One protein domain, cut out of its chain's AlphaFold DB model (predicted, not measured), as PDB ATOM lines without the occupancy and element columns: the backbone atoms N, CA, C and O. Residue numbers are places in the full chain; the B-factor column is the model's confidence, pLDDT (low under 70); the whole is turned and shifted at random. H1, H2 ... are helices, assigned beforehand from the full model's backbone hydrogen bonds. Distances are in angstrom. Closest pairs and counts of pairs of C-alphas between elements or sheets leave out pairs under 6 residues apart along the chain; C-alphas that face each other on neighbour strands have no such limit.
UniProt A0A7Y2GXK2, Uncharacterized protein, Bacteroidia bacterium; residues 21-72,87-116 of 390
ATOM      1  N   LEU A  21      10.834   2.523  16.858       88.75
ATOM      2  CA  LEU A  21       9.567   2.897  16.239       88.75
ATOM      3  C   LEU A  21       9.299   1.979  15.038       88.75
ATOM      4  O   LEU A  21      10.249   1.627  14.326       88.75
ATOM      5  N   PRO A  22       8.034   1.592  14.803       94.19
ATOM      6  CA  PRO A  22       7.679   0.837  13.614       94.19
ATOM      7  C   PRO A  22       8.018   1.633  12.347       94.19
ATOM      8  O   PRO A  22       7.888   2.856  12.296       94.19
ATOM      9  N   GLN A  23       8.460   0.915  11.322       94.50
ATOM     10  CA  GLN A  23       8.812   1.423  10.002       94.50
ATOM     11  C   GLN A  23       7.790   0.933   8.975       94.50
ATOM     12  O   GLN A  23       7.269  -0.179   9.083       94.50
ATOM     13  N   THR A  24       7.519   1.747   7.956       92.69
ATOM     14  CA  THR A  24       6.640   1.354   6.850       92.69
ATOM     15  C   THR A  24       7.168   0.097   6.159       92.69
ATOM     16  O   THR A  24       8.353  -0.021   5.843       92.69
ATOM     17  N   VAL A  25       6.273  -0.853   5.920       92.12
ATOM     18  CA  VAL A  25       6.538  -2.092   5.199       92.12
ATOM     19  C   VAL A  25       6.117  -1.889   3.751       92.12
ATOM     20  O   VAL A  25       4.946  -2.002   3.405       92.12
ATOM     21  N   GLU A  26       7.089  -1.591   2.899       88.06
ATOM     22  CA  GLU A  26       6.887  -1.453   1.455       88.06
ATOM     23  C   GLU A  26       6.543  -2.794   0.787       88.06
ATOM     24  O   GLU A  26       6.780  -3.874   1.340       88.06
ATOM     25  N   ARG A  27       6.034  -2.761  -0.454       84.69
ATOM     26  CA  ARG A  27       5.843  -3.998  -1.232       84.69
ATOM     27  C   ARG A  27       7.179  -4.717  -1.392       84.69
ATOM     28  O   ARG A  27       8.147  -4.127  -1.858       84.69
ATOM     29  N   ILE A  28       7.185  -6.033  -1.188       81.50
ATOM     30  CA  ILE A  28       8.392  -6.865  -1.352       81.50
ATOM     31  C   ILE A  28       9.016  -6.794  -2.759       81.50
ATOM     32  O   ILE A  28      10.213  -7.033  -2.928       81.50
ATOM     33  N   VAL A  29       8.204  -6.483  -3.777       74.06
ATOM     34  CA  VAL A  29       8.667  -6.288  -5.162       74.06
ATOM     35  C   VAL A  29       9.383  -4.951  -5.358       74.06
ATOM     36  O   VAL A  29      10.246  -4.861  -6.223       74.06
ATOM     37  N   GLN A  30       9.060  -3.947  -4.535       76.62
ATOM     38  CA  GLN A  30       9.716  -2.642  -4.517       76.62
ATOM     39  C   GLN A  30      10.947  -2.709  -3.625       76.62
ATOM     40  O   GLN A  30      12.054  -2.599  -4.128       76.62
ATOM     41  N   VAL A  31      10.777  -2.975  -2.330       81.00
ATOM     42  CA  VAL A  31      11.872  -3.036  -1.360       81.00
ATOM     43  C   VAL A  31      11.882  -4.405  -0.704       81.00
ATOM     44  O   VAL A  31      10.972  -4.771   0.039       81.00
ATOM     45  N   LYS A  32      12.939  -5.177  -0.960       79.00
ATOM     46  CA  LYS A  32      13.142  -6.458  -0.287       79.00
ATOM     47  C   LYS A  32      14.005  -6.265   0.949       79.00
ATOM     48  O   LYS A  32      15.159  -5.859   0.845       79.00
ATOM     49  N   GLN A  33      13.437  -6.631   2.088       86.50
ATOM     50  CA  GLN A  33      14.130  -6.745   3.364       86.50
ATOM     51  C   GLN A  33      14.393  -8.213   3.721       86.50
ATOM     52  O   GLN A  33      13.844  -9.132   3.098       86.50
ATOM     53  N   ASP A  34      15.261  -8.436   4.705       87.50
ATOM     54  CA  ASP A  34      15.472  -9.766   5.266       87.50
ATOM     55  C   ASP A  34      14.277 -10.219   6.126       87.50
ATOM     56  O   ASP A  34      13.367  -9.455   6.450       87.50
ATOM     57  N   ASN A  35      14.254 -11.504   6.490       89.12
ATOM     58  CA  ASN A  35      13.156 -12.040   7.288       89.12
ATOM     59  C   ASN A  35      13.080 -11.429   8.696       89.12
ATOM     60  O   ASN A  35      11.990 -11.316   9.254       89.12
ATOM     61  N   LYS A  36      14.226 -11.040   9.270       90.69
ATOM     62  CA  LYS A  36      14.303 -10.479  10.621       90.69
ATOM     63  C   LYS A  36      13.566  -9.144  10.675       90.69
ATOM     64  O   LYS A  36      12.798  -8.939  11.608       90.69
ATOM     65  N   PHE A  37      13.724  -8.304   9.652       92.31
ATOM     66  CA  PHE A  37      12.972  -7.063   9.507       92.31
ATOM     67  C   PHE A  37      11.461  -7.309   9.548       92.31
ATOM     68  O   PHE A  37      10.769  -6.676  10.336       92.31
ATOM     69  N   TYR A  38      10.927  -8.241   8.750       93.31
ATOM     70  CA  TYR A  38       9.475  -8.462   8.714       93.31
ATOM     71  C   TYR A  38       8.923  -9.032  10.023       93.31
ATOM     72  O   TYR A  38       7.810  -8.686  10.408       93.31
ATOM     73  N   VAL A  39       9.684  -9.888  10.710       92.69
ATOM     74  CA  VAL A  39       9.308 -10.379  12.044       92.69
ATOM     75  C   VAL A  39       9.261  -9.216  13.037       92.69
ATOM     76  O   VAL A  39       8.244  -9.021  13.694       92.69
ATOM     77  N   GLU A  40      10.305  -8.387  13.072       94.12
ATOM     78  CA  GLU A  40      10.376  -7.214  13.949       94.12
ATOM     79  C   GLU A  40       9.248  -6.211  13.663       94.12
ATOM     80  O   GLU A  40       8.575  -5.751  14.583       94.12
ATOM     81  N   GLN A  41       8.982  -5.908  12.390       96.19
ATOM     82  CA  GLN A  41       7.907  -4.992  12.016       96.19
ATOM     83  C   GLN A  41       6.526  -5.541  12.368       96.19
ATOM     84  O   GLN A  41       5.658  -4.772  12.769       96.19
ATOM     85  N   ALA A  42       6.300  -6.851  12.272       95.88
ATOM     86  CA  ALA A  42       5.033  -7.419  12.709       95.88
ATOM     87  C   ALA A  42       4.807  -7.230  14.214       95.88
ATOM     88  O   ALA A  42       3.698  -6.867  14.605       95.88
ATOM     89  N   ASP A  43       5.840  -7.410  15.038       95.56
ATOM     90  CA  ASP A  43       5.744  -7.194  16.483       95.56
ATOM     91  C   ASP A  43       5.508  -5.710  16.808       95.56
ATOM     92  O   ASP A  43       4.598  -5.371  17.567       95.56
ATOM     93  N   LEU A  44       6.265  -4.802  16.183       97.00
ATOM     94  CA  LEU A  44       6.134  -3.359  16.414       97.00
ATOM     95  C   LEU A  44       4.773  -2.812  15.959       97.00
ATOM     96  O   LEU A  44       4.131  -2.065  16.699       97.00
ATOM     97  N   TRP A  45       4.289  -3.206  14.778       97.75
ATOM     98  CA  TRP A  45       2.971  -2.781  14.300       97.75
ATOM     99  C   TRP A  45       1.831  -3.404  15.104       97.75
ATOM    100  O   TRP A  45       0.798  -2.760  15.287       97.75
ATOM    101  N   LYS A  46       2.018  -4.610  15.656       97.38
ATOM    102  CA  LYS A  46       1.052  -5.195  16.590       97.38
ATOM    103  C   LYS A  46       0.935  -4.367  17.871       97.38
ATOM    104  O   LYS A  46      -0.184  -4.096  18.298       97.38
ATOM    105  N   LEU A  47       2.053  -3.895  18.427       96.75
ATOM    106  CA  LEU A  47       2.041  -3.005  19.594       96.75
ATOM    107  C   LEU A  47       1.305  -1.684  19.317       96.75
ATOM    108  O   LEU A  47       0.638  -1.163  20.209       96.75
ATOM    109  N   GLU A  48       1.383  -1.141  18.099       97.25
ATOM    110  CA  GLU A  48       0.587   0.037  17.719       97.25
ATOM    111  C   GLU A  48      -0.916  -0.266  17.638       97.25
ATOM    112  O   GLU A  48      -1.732   0.554  18.060       97.25
ATOM    113  N   LEU A  49      -1.293  -1.455  17.160       97.62
ATOM    114  CA  LEU A  49      -2.691  -1.897  17.144       97.62
ATOM    115  C   LEU A  49      -3.253  -2.128  18.550       97.62
ATOM    116  O   LEU A  49      -4.428  -1.855  18.785       97.62
ATOM    117  N   ASP A  50      -2.425  -2.580  19.490       96.75
ATOM    118  CA  ASP A  50      -2.833  -2.750  20.886       96.75
ATOM    119  C   ASP A  50      -3.071  -1.392  21.579       96.75
ATOM    120  O   ASP A  50      -3.898  -1.295  22.488       96.75
ATOM    121  N   LYS A  51      -2.408  -0.318  21.119       96.62
ATOM    122  CA  LYS A  51      -2.675   1.067  21.556       96.62
ATOM    123  C   LYS A  51      -3.921   1.655  20.892       96.62
ATOM    124  O   LYS A  51      -4.684   2.364  21.544       96.62
ATOM    125  N   ASN A  52      -4.106   1.407  19.594       96.88
ATOM    126  CA  ASN A  52      -5.241   1.896  18.820       96.88
ATOM    127  C   ASN A  52      -5.646   0.890  17.732       96.88
ATOM    128  O   ASN A  52      -5.109   0.894  16.624       96.88
ATOM    129  N   SER A  53      -6.675   0.093  18.021       97.06
ATOM    130  CA  SER A  53      -7.191  -0.921  17.093       97.06
ATOM    131  C   SER A  53      -7.883  -0.340  15.855       97.06
ATOM    132  O   SER A  53      -8.140  -1.075  14.905       97.06
ATOM    133  N   GLN A  54      -8.170   0.966  15.836       97.88
ATOM    134  CA  GLN A  54      -8.755   1.671  14.690       97.88
ATOM    135  C   GLN A  54      -7.688   2.232  13.732       97.88
ATOM    136  O   GLN A  54      -8.024   2.894  12.753       97.88
ATOM    137  N   ASN A  55      -6.396   2.015  14.004       97.19
ATOM    138  CA  ASN A  55      -5.315   2.553  13.184       97.19
ATOM    139  C   ASN A  55      -5.158   1.772  11.866       97.19
ATOM    140  O   ASN A  55      -4.527   0.717  11.810       97.19
ATOM    141  N   GLU A  56      -5.710   2.332  10.790       95.19
ATOM    142  CA  GLU A  56      -5.637   1.797   9.428       95.19
ATOM    143  C   GLU A  56      -4.206   1.546   8.925       95.19
ATOM    144  O   GLU A  56      -3.915   0.483   8.370       95.19
ATOM    145  N   ILE A  57      -3.293   2.490   9.171       94.94
ATOM    146  CA  ILE A  57      -1.888   2.392   8.748       94.94
ATOM    147  C   ILE A  57      -1.208   1.222   9.466       94.94
ATOM    148  O   ILE A  57      -0.469   0.456   8.844       94.94
ATOM    149  N   ALA A  58      -1.482   1.049  10.761       97.31
ATOM    150  CA  ALA A  58      -0.925  -0.056  11.531       97.31
ATOM    151  C   ALA A  58      -1.451  -1.412  11.040       97.31
ATOM    152  O   ALA A  58      -0.657  -2.336  10.879       97.31
ATOM    153  N   TRP A  59      -2.743  -1.526  10.706       97.94
ATOM    154  CA  TRP A  59      -3.307  -2.753  10.125       97.94
ATOM    155  C   TRP A  59      -2.659  -3.115   8.791       97.94
ATOM    156  O   TRP A  59      -2.299  -4.275   8.579       97.94
ATOM    157  N   MET A  60      -2.472  -2.128   7.911       95.69
ATOM    158  CA  MET A  60      -1.859  -2.350   6.605       95.69
ATOM    159  C   MET A  60      -0.420  -2.861   6.739       95.69
ATOM    160  O   MET A  60      -0.058  -3.888   6.159       95.69
ATOM    161  N   ASN A  61       0.397  -2.187   7.549       96.56
ATOM    162  CA  ASN A  61       1.790  -2.574   7.745       96.56
ATOM    163  C   ASN A  61       1.933  -3.891   8.518       96.56
ATOM    164  O   ASN A  61       2.772  -4.722   8.163       96.56
ATOM    165  N   TYR A  62       1.081  -4.130   9.518       97.69
ATOM    166  CA  TYR A  62       1.025  -5.400  10.236       97.69
ATOM    167  C   TYR A  62       0.704  -6.559   9.288       97.69
ATOM    168  O   TYR A  62       1.384  -7.591   9.307       97.69
ATOM    169  N   TYR A  63      -0.284  -6.382   8.406       96.94
ATOM    170  CA  TYR A  63      -0.625  -7.372   7.391       96.94
ATOM    171  C   TYR A  63       0.537  -7.620   6.422       96.94
ATOM    172  O   TYR A  63       0.888  -8.776   6.179       96.94
ATOM    173  N   LEU A  64       1.172  -6.569   5.890       94.69
ATOM    174  CA  LEU A  64       2.299  -6.709   4.960       94.69
ATOM    175  C   LEU A  64       3.506  -7.400   5.606       94.69
ATOM    176  O   LEU A  64       4.057  -8.329   5.012       94.69
ATOM    177  N   ALA A  65       3.865  -7.037   6.840       95.31
ATOM    178  CA  ALA A  65       4.919  -7.710   7.599       95.31
ATOM    179  C   ALA A  65       4.625  -9.212   7.740       95.31
ATOM    180  O   ALA A  65       5.457 -10.061   7.415       95.31
ATOM    181  N   ASN A  66       3.390  -9.556   8.115       94.38
ATOM    182  CA  ASN A  66       2.933 -10.940   8.221       94.38
ATOM    183  C   ASN A  66       2.872 -11.676   6.886       94.38
ATOM    184  O   ASN A  66       3.097 -12.889   6.842       94.38
ATOM    185  N   ARG A  67       2.579 -10.962   5.798       91.56
ATOM    186  CA  ARG A  67       2.561 -11.506   4.444       91.56
ATOM    187  C   ARG A  67       3.972 -11.805   3.953       91.56
ATOM    188  O   ARG A  67       4.140 -12.748   3.187       91.56
ATOM    189  N   TYR A  68       4.974 -11.031   4.352       90.62
ATOM    190  CA  TYR A  68       6.340 -11.180   3.845       90.62
ATOM    191  C   TYR A  68       7.254 -12.011   4.748       90.62
ATOM    192  O   TYR A  68       8.188 -12.628   4.231       90.62
ATOM    193  N   MET A  69       6.956 -12.116   6.045       88.38
ATOM    194  CA  MET A  69       7.708 -12.979   6.956       88.38
ATOM    195  C   MET A  69       7.558 -14.476   6.625       88.38
ATOM    196  O   MET A  69       6.513 -14.962   6.174       88.38
ATOM    197  N   LYS A  70       8.602 -15.223   6.962       80.00
ATOM    198  CA  LYS A  70       8.691 -16.682   7.023       80.00
ATOM    199  C   LYS A  70       8.895 -17.074   8.483       80.00
ATOM    200  O   LYS A  70       9.761 -16.508   9.148       80.00
ATOM    201  N   VAL A  71       8.112 -18.018   8.998       63.03
ATOM    202  CA  VAL A  71       8.090 -18.293  10.447       63.03
ATOM    203  C   VAL A  71       8.982 -19.478  10.830       63.03
ATOM    204  O   VAL A  71       9.504 -19.492  11.939       63.03
ATOM    205  N   ASN A  72       9.264 -20.412   9.909       56.03
ATOM    206  CA  ASN A  72       9.961 -21.667  10.235       56.03
ATOM    207  C   ASN A  72      11.272 -21.956   9.462       56.03
ATOM    208  O   ASN A  72      11.614 -23.117   9.261       56.03
ATOM    209  N   HIS A  87       3.809 -22.897   4.803       69.88
ATOM    210  CA  HIS A  87       2.796 -22.302   3.937       69.88
ATOM    211  C   HIS A  87       1.394 -22.318   4.568       69.88
ATOM    212  O   HIS A  87       0.728 -21.286   4.600       69.88
ATOM    213  N   SER A  88       0.967 -23.457   5.123       73.44
ATOM    214  CA  SER A  88      -0.342 -23.595   5.778       73.44
ATOM    215  C   SER A  88      -0.456 -22.710   7.024       73.44
ATOM    216  O   SER A  88      -1.464 -22.040   7.212       73.44
ATOM    217  N   LEU A  89       0.604 -22.642   7.840       76.88
ATOM    218  CA  LEU A  89       0.640 -21.784   9.033       76.88
ATOM    219  C   LEU A  89       0.582 -20.294   8.678       76.88
ATOM    220  O   LEU A  89      -0.048 -19.504   9.379       76.88
ATOM    221  N   ARG A  90       1.235 -19.896   7.582       82.69
ATOM    222  CA  ARG A  90       1.147 -18.529   7.070       82.69
ATOM    223  C   ARG A  90      -0.265 -18.192   6.592       82.69
ATOM    224  O   ARG A  90      -0.714 -17.086   6.869       82.69
ATOM    225  N   ILE A  91      -0.940 -19.098   5.881       83.69
ATOM    226  CA  ILE A  91      -2.314 -18.871   5.406       83.69
ATOM    227  C   ILE A  91      -3.249 -18.629   6.592       83.69
ATOM    228  O   ILE A  91      -3.868 -17.573   6.644       83.69
ATOM    229  N   GLU A  92      -3.256 -19.528   7.580       86.88
ATOM    230  CA  GLU A  92      -4.120 -19.417   8.767       86.88
ATOM    231  C   GLU A  92      -3.869 -18.118   9.547       86.88
ATOM    232  O   GLU A  92      -4.804 -17.433   9.966       86.88
ATOM    233  N   ARG A  93      -2.596 -17.728   9.701       90.50
ATOM    234  CA  ARG A  93      -2.236 -16.453  10.330       90.50
ATOM    235  C   ARG A  93      -2.806 -15.264   9.554       90.50
ATOM    236  O   ARG A  93      -3.363 -14.356  10.161       90.50
ATOM    237  N   LEU A  94      -2.653 -15.249   8.230       94.38
ATOM    238  CA  LEU A  94      -3.140 -14.151   7.394       94.38
ATOM    239  C   LEU A  94      -4.669 -14.080   7.366       94.38
ATOM    240  O   LEU A  94      -5.197 -12.974   7.428       94.38
ATOM    241  N   GLU A  95      -5.357 -15.221   7.328       95.06
ATOM    242  CA  GLU A  95      -6.821 -15.296   7.434       95.06
ATOM    243  C   GLU A  95      -7.307 -14.642   8.735       95.06
ATOM    244  O   GLU A  95      -8.176 -13.771   8.699       95.06
ATOM    245  N   SER A  96      -6.688 -14.977   9.875       95.62
ATOM    246  CA  SER A  96      -7.029 -14.361  11.166       95.62
ATOM    247  C   SER A  96      -6.824 -12.846  11.154       95.62
ATOM    248  O   SER A  96      -7.698 -12.104  11.591       95.62
ATOM    249  N   ILE A  97      -5.687 -12.373  10.630       97.38
ATOM    250  CA  ILE A  97      -5.373 -10.938  10.569       97.38
ATOM    251  C   ILE A  97      -6.392 -10.190   9.706       97.38
ATOM    252  O   ILE A  97      -6.814  -9.094  10.066       97.38
ATOM    253  N   VAL A  98      -6.794 -10.769   8.572       97.69
ATOM    254  CA  VAL A  98      -7.778 -10.167   7.661       97.69
ATOM    255  C   VAL A  98      -9.139 -10.053   8.341       97.69
ATOM    256  O   VAL A  98      -9.766  -8.996   8.274       97.69
ATOM    257  N   GLU A  99      -9.587 -11.098   9.035       97.62
ATOM    258  CA  GLU A  99     -10.862 -11.071   9.755       97.62
ATOM    259  C   GLU A  99     -10.852 -10.087  10.934       97.62
ATOM    260  O   GLU A  99     -11.837  -9.377  11.151       97.62
ATOM    261  N   ASP A 100      -9.738  -9.975  11.659       98.00
ATOM    262  CA  ASP A 100      -9.599  -9.009  12.752       98.00
ATOM    263  C   ASP A 100      -9.543  -7.563  12.240       98.00
ATOM    264  O   ASP A 100     -10.192  -6.682  12.816       98.00
ATOM    265  N   ALA A 101      -8.854  -7.319  11.121       98.00
ATOM    266  CA  ALA A 101      -8.846  -6.023  10.451       98.00
ATOM    267  C   ALA A 101     -10.262  -5.637   9.996       98.00
ATOM    268  O   ALA A 101     -10.729  -4.543  10.303       98.00
ATOM    269  N   LYS A 102     -10.998  -6.550   9.349       97.06
ATOM    270  CA  LYS A 102     -12.378  -6.301   8.888       97.06
ATOM    271  C   LYS A 102     -13.340  -5.967  10.026       97.06
ATOM    272  O   LYS A 102     -14.241  -5.155   9.826       97.06
ATOM    273  N   LYS A 103     -13.166  -6.572  11.204       97.56
ATOM    274  CA  LYS A 103     -13.960  -6.250  12.404       97.56
ATOM    275  C   LYS A 103     -13.562  -4.915  13.022       97.56
ATOM    276  O   LYS A 103     -14.430  -4.202  13.516       97.56
ATOM    277  N   SER A 104     -12.270  -4.603  13.018       98.06
ATOM    278  CA  SER A 104     -11.733  -3.431  13.709       98.06
ATOM    279  C   SER A 104     -11.906  -2.153  12.896       98.06
ATOM    280  O   SER A 104     -12.328  -1.153  13.454       98.06
ATOM    281  N   ILE A 105     -11.640  -2.188  11.590       97.62
ATOM    282  CA  ILE A 105     -11.701  -1.034  10.681       97.62
ATOM    283  C   ILE A 105     -12.680  -1.289   9.513       97.62
ATOM    284  O   ILE A 105     -12.292  -1.203   8.343       97.62
ATOM    285  N   PRO A 106     -13.957  -1.638   9.774       97.06
ATOM    286  CA  PRO A 106     -14.904  -1.993   8.722       97.06
ATOM    287  C   PRO A 106     -15.160  -0.820   7.771       97.06
ATOM    288  O   PRO A 106     -15.255   0.330   8.186       97.06
ATOM    289  N   ASN A 107     -15.350  -1.126   6.486       95.12
ATOM    290  CA  ASN A 107     -15.651  -0.147   5.431       95.12
ATOM    291  C   ASN A 107     -14.602   0.956   5.233       95.12
ATOM    292  O   ASN A 107     -14.909   2.022   4.699       95.12
ATOM    293  N   THR A 108     -13.366   0.688   5.634       95.12
ATOM    294  CA  THR A 108     -12.227   1.566   5.380       95.12
ATOM    295  C   THR A 108     -11.471   1.145   4.125       95.12
ATOM    296  O   THR A 108     -11.570  -0.003   3.675       95.12
ATOM    297  N   TYR A 109     -10.683   2.067   3.572       93.88
ATOM    298  CA  TYR A 109      -9.800   1.779   2.443       93.88
ATOM    299  C   TYR A 109      -8.844   0.629   2.784       93.88
ATOM    300  O   TYR A 109      -8.739  -0.343   2.032       93.88
ATOM    301  N   SER A 110      -8.204   0.696   3.955       94.25
ATOM    302  CA  SER A 110      -7.182  -0.276   4.354       94.25
ATOM    303  C   SER A 110      -7.757  -1.677   4.551       94.25
ATOM    304  O   SER A 110      -7.134  -2.651   4.129       94.25
ATOM    305  N   ALA A 111      -8.973  -1.806   5.097       96.12
ATOM    306  CA  ALA A 111      -9.647  -3.101   5.201       96.12
ATOM    307  C   ALA A 111      -9.891  -3.742   3.827       96.12
ATOM    308  O   ALA A 111      -9.622  -4.932   3.648       96.12
ATOM    309  N   TYR A 112     -10.351  -2.961   2.842       96.00
ATOM    310  CA  TYR A 112     -10.580  -3.478   1.494       96.00
ATOM    311  C   TYR A 112      -9.277  -3.847   0.779       96.00
ATOM    312  O   TYR A 112      -9.236  -4.871   0.100       96.00
ATOM    313  N   VAL A 113      -8.203  -3.071   0.959       94.81
ATOM    314  CA  VAL A 113      -6.879  -3.395   0.399       94.81
ATOM    315  C   VAL A 113      -6.314  -4.685   1.003       94.81
ATOM    316  O   VAL A 113      -5.839  -5.551   0.266       94.81
ATOM    317  N   ILE A 114      -6.399  -4.845   2.327       95.62
ATOM    318  CA  ILE A 114      -5.951  -6.053   3.037       95.62
ATOM    319  C   ILE A 114      -6.720  -7.287   2.545       95.62
ATOM    320  O   ILE A 114      -6.107  -8.304   2.205       95.62
ATOM    321  N   GLU A 115      -8.051  -7.192   2.446       96.19
ATOM    322  CA  GLU A 115      -8.893  -8.277   1.930       96.19
ATOM    323  C   GLU A 115      -8.566  -8.585   0.457       96.19
ATOM    324  O   GLU A 115      -8.435  -9.755   0.090       96.19
ATOM    325  N   ASN A 116      -8.335  -7.557  -0.372       95.25
ATOM    326  CA  ASN A 116      -7.970  -7.712  -1.783       95.25
ATOM    327  C   ASN A 116      -6.635  -8.448  -1.961       95.25
ATOM    328  O   ASN A 116      -6.513  -9.307  -2.832       95.25
TER     329      ASN A 116
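AT A GLANCE: This is residues 21 to 72 and 87 to 116 of the 390 residues of an uncharacterized protein of Bacteroidia bacterium (UniProt A0A7Y2GXK2). Two helical hairpins pack together, one made of H1 and H2 and the other of the long H3 and the short H4, with H2 in the middle of the group. H1 packs on H2 but stays apart from H3 and H4, while H2, H3 and H4 pack on one another; a long stretch with no named element, residues 21 to 34, comes before H1. The printed part has 82 residues with four named helices, in the order H1, H2, H3, H4, and no named strand; 56 residues are in the helices, and the class is all helix. The whole is compact and rounded, with a radius of gyration of the C-alphas of 11.9 A and spans of 32 by 30 by 23 A.

HOW THE PARTS SIT: After residues 21 to 34, H1, residues 35 to 51, comes first, and a tight link of 4 residues joins it to H2, residues 56 to 68. H1 and H2 form a helical hairpin: they touch and run opposite ways at a shallow tilt of 27 degrees, and their closest C-alphas, those of Tyr 38 and Ala 65, are 4.8 A apart. H2 is the hub, touching the three other helices. H3, residues 87 to 104, touches H2 and runs opposite ways to it at a shallow tilt of 6 degrees, with the closest C-alphas, of Trp 59 and Ala 101, 6.4 A apart. H4, residues 109 to 116, touches H2 and runs the same way at a shallow tilt of 24 degrees; the closest C-alphas are those of Glu 56 and Ser 110, 5.7 A apart. H3 and H4, joined by a tight link, are the second helical hairpin, running opposite ways at a shallow tilt of 30 degrees. H3 touches H4 with residues 98 to 102 alone, and the closest C-alphas, of Lys 102 and Ala 111, are 5.6 A apart. The helix packing is mostly aligned. H1 is apart from H3 and from H4. In H1, H2, H3 and H4 every O i to N i+4 pair is within hydrogen-bond range.

IN THESE COORDINATES: H1 begins at C-alpha 35 at (13.156, -12.040, 7.288) and is 25.0 A from first to last C-alpha. H2 is 18.5 A long by the same measure. H3 is the longest helix, with 18 residues and 25.7 A, and begins at C-alpha 87 at (2.796, -22.302, 3.937). H4 is 10.5 A long and ends at C-alpha 116 at (-7.970, -7.712, -1.783).

THE WHOLE: The two C-alphas farthest apart, of Asn 72 and Asn 107, are 33.8 A from each other. Residues 73 to 86 are not printed, and C-alphas 72 and 87 are 9.6 A apart across this cut, which falls in the link from H2 to H3. The mean pLDDT of the printed part is 91.6, with residues 71 to 72 and residue 87 under 70.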